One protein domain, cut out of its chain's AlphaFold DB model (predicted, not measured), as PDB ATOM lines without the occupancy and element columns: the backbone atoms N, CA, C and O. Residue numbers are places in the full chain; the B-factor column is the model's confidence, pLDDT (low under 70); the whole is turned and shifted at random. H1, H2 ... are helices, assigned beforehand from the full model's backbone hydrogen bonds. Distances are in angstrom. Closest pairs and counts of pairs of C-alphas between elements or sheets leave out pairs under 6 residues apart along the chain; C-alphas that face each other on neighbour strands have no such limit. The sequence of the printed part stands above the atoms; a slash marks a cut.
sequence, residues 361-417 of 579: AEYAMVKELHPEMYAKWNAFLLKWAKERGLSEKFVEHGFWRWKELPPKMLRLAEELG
ATOM      1  N   ALA A 361     -36.620  18.343   0.357       92.75
ATOM      2  CA  ALA A 361     -37.982  18.684  -0.024       92.75
ATOM      3  C   ALA A 361     -38.959  18.623   1.160       92.75
ATOM      4  O   ALA A 361     -39.682  19.578   1.402       92.75
ATOM      5  N   GLU A 362     -38.904  17.556   1.968       93.00
ATOM      6  CA  GLU A 362     -39.712  17.448   3.196       93.00
ATOM      7  C   GLU A 362     -39.413  18.607   4.158       93.00
ATOM      8  O   GLU A 362     -40.322  19.145   4.776       93.00
ATOM      9  N   TYR A 363     -38.151  19.038   4.270       90.88
ATOM     10  CA  TYR A 363     -37.790  20.199   5.088       90.88
ATOM     11  C   TYR A 363     -38.357  21.516   4.531       90.88
ATOM     12  O   TYR A 363     -38.793  22.360   5.313       90.88
ATOM     13  N   ALA A 364     -38.381  21.689   3.205       91.50
ATOM     14  CA  ALA A 364     -39.034  22.829   2.564       91.50
ATOM     15  C   ALA A 364     -40.547  22.823   2.839       91.50
ATOM     16  O   ALA A 364     -41.091  23.844   3.245       91.50
ATOM     17  N   MET A 365     -41.199  21.661   2.767       92.81
ATOM     18  CA  MET A 365     -42.621  21.520   3.096       92.81
ATOM     19  C   MET A 365     -42.943  21.871   4.554       92.81
ATOM     20  O   MET A 365     -44.012  22.406   4.828       92.81
ATOM     21  N   VAL A 366     -42.032  21.631   5.510       94.38
ATOM     22  CA  VAL A 366     -42.241  22.061   6.910       94.38
ATOM     23  C   VAL A 366     -42.417  23.580   7.006       94.38
ATOM     24  O   VAL A 366     -43.184  24.038   7.847       94.38
ATOM     25  N   LYS A 367     -41.759  24.370   6.147       93.00
ATOM     26  CA  LYS A 367     -41.943  25.830   6.096       93.00
ATOM     27  C   LYS A 367     -43.374  26.215   5.718       93.00
ATOM     28  O   LYS A 367     -43.889  27.190   6.256       93.00
ATOM     29  N   GLU A 368     -43.984  25.465   4.809       91.62
ATOM     30  CA  GLU A 368     -45.337  25.717   4.303       91.62
ATOM     31  C   GLU A 368     -46.407  25.200   5.270       91.62
ATOM     32  O   GLU A 368     -47.339  25.924   5.607       91.62
ATOM     33  N   LEU A 369     -46.244  23.970   5.763       94.69
ATOM     34  CA  LEU A 369     -47.231  23.291   6.607       94.69
ATOM     35  C   LEU A 369     -47.150  23.710   8.083       94.69
ATOM     36  O   LEU A 369     -48.161  23.730   8.779       94.69
ATOM     37  N   HIS A 370     -45.956  24.062   8.570       96.31
ATOM     38  CA  HIS A 370     -45.699  24.411   9.971       96.31
ATOM     39  C   HIS A 370     -44.758  25.623  10.106       96.31
ATOM     40  O   HIS A 370     -43.647  25.501  10.646       96.31
ATOM     41  N   PRO A 371     -45.185  26.818   9.660       96.69
ATOM     42  CA  PRO A 371     -44.320  27.994   9.571       96.69
ATOM     43  C   PRO A 371     -43.701  28.399  10.914       96.69
ATOM     44  O   PRO A 371     -42.535  28.782  10.956       96.69
ATOM     45  N   GLU A 372     -44.423  28.260  12.030       96.81
ATOM     46  CA  GLU A 372     -43.905  28.600  13.364       96.81
ATOM     47  C   GLU A 372     -42.792  27.649  13.827       96.81
ATOM     48  O   GLU A 372     -41.761  28.080  14.354       96.81
ATOM     49  N   MET A 373     -42.970  26.344  13.594       96.38
ATOM     50  CA  MET A 373     -41.967  25.326  13.915       96.38
ATOM     51  C   MET A 373     -40.707  25.553  13.080       96.38
ATOM     52  O   MET A 373     -39.596  25.587  13.624       96.38
ATOM     53  N   TYR A 374     -40.884  25.784  11.776       96.50
ATOM     54  CA  TYR A 374     -39.797  26.147  10.876       96.50
ATOM     55  C   TYR A 374     -39.084  27.420  11.342       96.50
ATOM     56  O   TYR A 374     -37.863  27.408  11.486       96.50
ATOM     57  N   ALA A 375     -39.821  28.494  11.638       97.25
ATOM     58  CA  ALA A 375     -39.256  29.778  12.046       97.25
ATOM     59  C   ALA A 375     -38.409  29.653  13.318       97.25
ATOM     60  O   ALA A 375     -37.279  30.142  13.353       97.25
ATOM     61  N   LYS A 376     -38.901  28.929  14.333       96.50
ATOM     62  CA  LYS A 376     -38.157  28.670  15.575       96.50
ATOM     63  C   LYS A 376     -36.830  27.959  15.309       96.50
ATOM     64  O   LYS A 376     -35.797  28.334  15.864       96.50
ATOM     65  N   TRP A 377     -36.849  26.920  14.475       96.94
ATOM     66  CA  TRP A 377     -35.643  26.160  14.156       96.94
ATOM     67  C   TRP A 377     -34.673  26.945  13.268       96.94
ATOM     68  O   TRP A 377     -33.470  26.973  13.534       96.94
ATOM     69  N   ASN A 378     -35.193  27.646  12.265       96.94
ATOM     70  CA  ASN A 378     -34.403  28.461  11.355       96.94
ATOM     71  C   ASN A 378     -33.718  29.624  12.086       96.94
ATOM     72  O   ASN A 378     -32.538  29.875  11.858       96.94
ATOM     73  N   ALA A 379     -34.401  30.271  13.036       97.75
ATOM     74  CA  ALA A 379     -33.806  31.311  13.876       97.75
ATOM     75  C   ALA A 379     -32.601  30.790  14.679       97.75
ATOM     76  O   ALA A 379     -31.562  31.451  14.741       97.75
ATOM     77  N   PHE A 380     -32.702  29.579  15.246       96.38
ATOM     78  CA  PHE A 380     -31.567  28.932  15.906       96.38
ATOM     79  C   PHE A 380     -30.410  28.682  14.926       96.38
ATOM     80  O   PHE A 380     -29.265  29.002  15.243       96.38
ATOM     81  N   LEU A 381     -30.695  28.128  13.742       95.19
ATOM     82  CA  LEU A 381     -29.673  27.812  12.741       95.19
ATOM     83  C   LEU A 381     -28.947  29.057  12.228       95.19
ATOM     84  O   LEU A 381     -27.722  29.042  12.145       95.19
ATOM     85  N   LEU A 382     -29.681  30.128  11.924       96.38
ATOM     86  CA  LEU A 382     -29.112  31.395  11.463       96.38
ATOM     87  C   LEU A 382     -28.224  32.029  12.534       96.38
ATOM     88  O   LEU A 382     -27.107  32.447  12.235       96.38
ATOM     89  N   LYS A 383     -28.668  32.031  13.799       94.31
ATOM     90  CA  LYS A 383     -27.839  32.485  14.921       94.31
ATOM     91  C   LYS A 383     -26.560  31.647  15.041       94.31
ATOM     92  O   LYS A 383     -25.467  32.202  15.079       94.31
ATOM     93  N   TRP A 384     -26.697  30.320  15.043       87.44
ATOM     94  CA  TRP A 384     -25.577  29.381  15.146       87.44
ATOM     95  C   TRP A 384     -24.564  29.531  13.997       87.44
ATOM     96  O   TRP A 384     -23.358  29.410  14.230       87.44
ATOM     97  N   ALA A 385     -25.053  29.783  12.778       85.88
ATOM     98  CA  ALA A 385     -24.247  30.006  11.582       85.88
ATOM     99  C   ALA A 385     -23.504  31.346  11.653       85.88
ATOM    100  O   ALA A 385     -22.289  31.378  11.459       85.88
ATOM    101  N   LYS A 386     -24.202  32.425  12.029       89.19
ATOM    102  CA  LYS A 386     -23.623  33.766  12.190       89.19
ATOM    103  C   LYS A 386     -22.483  33.785  13.209       89.19
ATOM    104  O   LYS A 386     -21.425  34.333  12.921       89.19
ATOM    105  N   GLU A 387     -22.663  33.135  14.360       82.38
ATOM    106  CA  GLU A 387     -21.621  32.977  15.393       82.38
ATOM    107  C   GLU A 387     -20.363  32.248  14.888       82.38
ATOM    108  O   GLU A 387     -19.322  32.305  15.530       82.38
ATOM    109  N   ARG A 388     -20.454  31.549  13.751       75.44
ATOM    110  CA  ARG A 388     -19.371  30.778  13.125       75.44
ATOM    111  C   ARG A 388     -18.921  31.364  11.794       75.44
ATOM    112  O   ARG A 388     -18.233  30.679  11.049       75.44
ATOM    113  N   GLY A 389     -19.328  32.588  11.456       76.62
ATOM    114  CA  GLY A 389     -18.982  33.218  10.177       76.62
ATOM    115  C   GLY A 389     -19.568  32.514   8.945       76.62
ATOM    116  O   GLY A 389     -19.067  32.703   7.841       76.62
ATOM    117  N   LEU A 390     -20.609  31.694   9.114       83.75
ATOM    118  CA  LEU A 390     -21.289  30.996   8.022       83.75
ATOM    119  C   LEU A 390     -22.458  31.840   7.495       83.75
ATOM    120  O   LEU A 390     -23.158  32.506   8.259       83.75
ATOM    121  N   SER A 391     -22.674  31.795   6.181       91.00
ATOM    122  CA  SER A 391     -23.708  32.587   5.500       91.00
ATOM    123  C   SER A 391     -25.130  32.058   5.728       91.00
ATOM    124  O   SER A 391     -25.335  30.895   6.065       91.00
ATOM    125  N   GLU A 392     -26.146  32.879   5.458       95.19
ATOM    126  CA  GLU A 392     -27.545  32.417   5.468       95.19
ATOM    127  C   GLU A 392     -27.802  31.349   4.395       95.19
ATOM    128  O   GLU A 392     -28.481  30.356   4.660       95.19
ATOM    129  N   LYS A 393     -27.159  31.476   3.223       93.75
ATOM    130  CA  LYS A 393     -27.214  30.469   2.150       93.75
ATOM    131  C   LYS A 393     -26.718  29.096   2.613       93.75
ATOM    132  O   LYS A 393     -27.251  28.080   2.167       93.75
ATOM    133  N   PHE A 394     -25.752  29.047   3.540       91.25
ATOM    134  CA  PHE A 394     -25.297  27.798   4.164       91.25
ATOM    135  C   PHE A 394     -26.444  27.084   4.903       91.25
ATOM    136  O   PHE A 394     -26.569  25.855   4.861       91.25
ATOM    137  N   VAL A 395     -27.297  27.856   5.583       93.62
ATOM    138  CA  VAL A 395     -28.460  27.339   6.312       93.62
ATOM    139  C   VAL A 395     -29.566  26.914   5.351       93.62
ATOM    140  O   VAL A 395     -30.052  25.786   5.457       93.62
ATOM    141  N   GLU A 396     -29.905  27.784   4.401       93.19
ATOM    142  CA  GLU A 396     -30.963  27.591   3.402       93.19
ATOM    143  C   GLU A 396     -30.784  26.292   2.606       93.19
ATOM    144  O   GLU A 396     -31.697  25.474   2.527       93.19
ATOM    145  N   HIS A 397     -29.569  26.042   2.116       93.81
ATOM    146  CA  HIS A 397     -29.238  24.857   1.317       93.81
ATOM    147  C   HIS A 397     -28.954  23.612   2.182       93.81
ATOM    148  O   HIS A 397     -28.608  22.538   1.683       93.81
ATOM    149  N   GLY A 398     -29.104  23.729   3.506       92.88
ATOM    150  CA  GLY A 398     -29.044  22.604   4.431       92.88
ATOM    151  C   GLY A 398     -27.642  22.052   4.700       92.88
ATOM    152  O   GLY A 398     -27.533  20.903   5.134       92.88
ATOM    153  N   PHE A 399     -26.571  22.823   4.485       88.50
ATOM    154  CA  PHE A 399     -25.193  22.356   4.701       88.50
ATOM    155  C   PHE A 399     -24.905  21.984   6.165       88.50
ATOM    156  O   PHE A 399     -24.154  21.046   6.426       88.50
ATOM    157  N   TRP A 400     -25.599  22.609   7.125       87.06
ATOM    158  CA  TRP A 400     -25.541  22.286   8.564       87.06
ATOM    159  C   TRP A 400     -25.871  20.823   8.901       87.06
ATOM    160  O   TRP A 400     -25.571  20.342   9.995       87.06
ATOM    161  N   ARG A 401     -26.498  20.096   7.969       88.81
ATOM    162  CA  ARG A 401     -26.907  18.697   8.132       88.81
ATOM    163  C   ARG A 401     -25.736  17.718   8.043       88.81
ATOM    164  O   ARG A 401     -25.971  16.512   8.117       88.81
ATOM    165  N   TRP A 402     -24.507  18.206   7.915       80.56
ATOM    166  CA  TRP A 402     -23.266  17.439   7.951       80.56
ATOM    167  C   TRP A 402     -22.233  18.165   8.811       80.56
ATOM    168  O   TRP A 402     -22.119  19.385   8.731       80.56
ATOM    169  N   LYS A 403     -21.469  17.433   9.628       70.25
ATOM    170  CA  LYS A 403     -20.231  17.981  10.212       70.25
ATOM    171  C   LYS A 403     -19.096  17.947   9.200       70.25
ATOM    172  O   LYS A 403     -18.315  18.884   9.132       70.25
ATOM    173  N   GLU A 404     -19.067  16.892   8.394       69.38
ATOM    174  CA  GLU A 404     -18.153  16.732   7.270       69.38
ATOM    175  C   GLU A 404     -18.951  16.612   5.969       69.38
ATOM    176  O   GLU A 404     -19.763  15.692   5.793       69.38
ATOM    177  N   LEU A 405     -18.769  17.577   5.066       73.25
ATOM    178  CA  LEU A 405     -19.534  17.641   3.827       73.25
ATOM    179  C   LEU A 405     -19.083  16.555   2.841       73.25
ATOM    180  O   LEU A 405     -17.896  16.452   2.536       73.25
ATOM    181  N   PRO A 406     -20.011  15.768   2.266       77.69
ATOM    182  CA  PRO A 406     -19.653  14.794   1.245       77.69
ATOM    183  C   PRO A 406     -19.235  15.501  -0.062       77.69
ATOM    184  O   PRO A 406     -19.735  16.593  -0.348       77.69
ATOM    185  N   PRO A 407     -18.445  14.853  -0.944       81.50
ATOM    186  CA  PRO A 407     -17.894  15.485  -2.154       81.50
ATOM    187  C   PRO A 407     -18.926  16.124  -3.096       81.50
ATOM    188  O   PRO A 407     -18.637  17.082  -3.804       81.50
ATOM    189  N   LYS A 408     -20.154  15.591  -3.135       88.62
ATOM    190  CA  LYS A 408     -21.249  16.180  -3.924       88.62
ATOM    191  C   LYS A 408     -21.733  17.516  -3.352       88.62
ATOM    192  O   LYS A 408     -22.075  18.393  -4.127       88.62
ATOM    193  N   MET A 409     -21.755  17.659  -2.027       86.69
ATOM    194  CA  MET A 409     -22.157  18.909  -1.380       86.69
ATOM    195  C   MET A 409     -21.041  19.953  -1.456       86.69
ATOM    196  O   MET A 409     -21.345  21.121  -1.634       86.69
ATOM    197  N   LEU A 410     -19.767  19.551  -1.390       79.94
ATOM    198  CA  LEU A 410     -18.646  20.478  -1.606       79.94
ATOM    199  C   LEU A 410     -18.689  21.104  -3.007       79.94
ATOM    200  O   LEU A 410     -18.609  22.319  -3.125       79.94
ATOM    201  N   ARG A 411     -18.915  20.290  -4.049       89.56
ATOM    202  CA  ARG A 411     -19.105  20.794  -5.420       89.56
ATOM    203  C   ARG A 411     -20.295  21.739  -5.541       89.56
ATOM    204  O   ARG A 411     -20.171  22.789  -6.146       89.56
ATOM    205  N   LEU A 412     -21.423  21.397  -4.916       90.62
ATOM    206  CA  LEU A 412     -22.590  22.276  -4.885       90.62
ATOM    207  C   LEU A 412     -22.273  23.623  -4.212       90.62
ATOM    208  O   LEU A 412     -22.709  24.666  -4.685       90.62
ATOM    209  N   ALA A 413     -21.522  23.613  -3.110       86.50
ATOM    210  CA  ALA A 413     -21.113  24.840  -2.435       86.50
ATOM    211  C   ALA A 413     -20.215  25.707  -3.330       86.50
ATOM    212  O   ALA A 413     -20.421  26.915  -3.394       86.50
ATOM    213  N   GLU A 414     -19.269  25.094  -4.045       87.81
ATOM    214  CA  GLU A 414     -18.403  25.766  -5.020       87.81
ATOM    215  C   GLU A 414     -19.212  26.371  -6.177       87.81
ATOM    216  O   GLU A 414     -19.087  27.562  -6.451       87.81
ATOM    217  N   GLU A 415     -20.110  25.589  -6.788       91.88
ATOM    218  CA  GLU A 415     -21.009  26.029  -7.867       91.88
ATOM    219  C   GLU A 415     -21.886  27.223  -7.451       91.88
ATOM    220  O   GLU A 415     -22.169  28.101  -8.264       91.88
ATOM    221  N   LEU A 416     -22.300  27.276  -6.181       91.50
ATOM    222  CA  LEU A 416     -23.147  28.338  -5.633       91.50
ATOM    223  C   LEU A 416     -22.365  29.487  -4.972       91.50
ATOM    224  O   LEU A 416     -22.982  30.443  -4.492       91.50
ATOM    225  N   GLY A 417     -21.031  29.402  -4.902       90.12
ATOM    226  CA  GLY A 417     -20.185  30.386  -4.220       90.12
ATOM    227  C   GLY A 417     -20.440  30.489  -2.708       90.12
ATOM    228  O   GLY A 417     -20.363  31.575  -2.134       90.12
TER     229      GLY A 417
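AT A GLANCE: This is residues 361 to 417 of the 579 residues of the protein "Phosphoadenosine phosphosulfate reductase" of Methanosarcina thermophila (UniProt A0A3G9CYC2). One long helix, H2, has a shorter helix, H1, folded back from its first end as a V, and the very short H3 packs on it toward its other end. H4 lies off by itself beyond H3, touching no helix, at the end of a link of ten residues. The corner between H1 and H2 sticks out, with residues 368 to 373 standing free. The printed part has 57 residues with four named helices, H1, H2, H3 and H4 in that order along the chain, and no named strand; the class is all helix. The whole is only just compact, close to loose, with a radius of gyration of the C-alphas of 12.1 A and spans of 32 by 26 by 18 A.

IN THESE COORDINATES: The longest helix, H2, runs from Pro 371 to Lys 386, 16 residues and 21.6 A from first to last C-alpha; C-alpha 371 is at (-44.320, 27.994, 9.571) and C-alpha 386 at (-23.623, 33.766, 12.190). Before it, H1 takes residues 361 to 369 and measures 12.3 A, with C-alpha 361 at (-37.982, 18.684, -0.024). After H2, H3 is residues 392 to 396, 6.3 A long. H4 is residues 407 to 415, 12.4 A long, and its last C-alpha, 415, is at (-21.009, 26.029, -7.867).

HOW THE PARTS SIT: H2 and H1 touch only at the corner by their link, H2 with residues 373 to 375 alone. Their closest C-alphas are those of Lys 367 and Tyr 374, 5.2 A apart. The two helices run opposite ways at a steep tilt of 57 degrees. H2 also touches H3, where the closest C-alphas are those of Leu 382 and Glu 392, 6.3 A apart; their centres are 10.6 A apart. H3 and H4 are apart, but only just, their closest C-alphas being 8.4 A from each other. H1 is apart from H3 and from H4, and H2 is apart from H4. In H2, H3 and H4 every O i to N i+4 pair is within hydrogen-bond range; in H1, 3 of 5 are.

THE WHOLE: The two C-alphas farthest apart are those of Glu 372, in H2, and Pro 407, in H4, at 33.0 A. The C-alphas of Ala 361 and Gly 417, the first and last printed residues, are 21.7 A apart. The printed part has no cut. The links from H1 to H2 and from H2 to H3 are tight, the link from H3 to H4 is short, and no link is long. The mean pLDDT of the printed part is 89.7, and one residue, Glu 404 in the link from H3 to H4, is under 70.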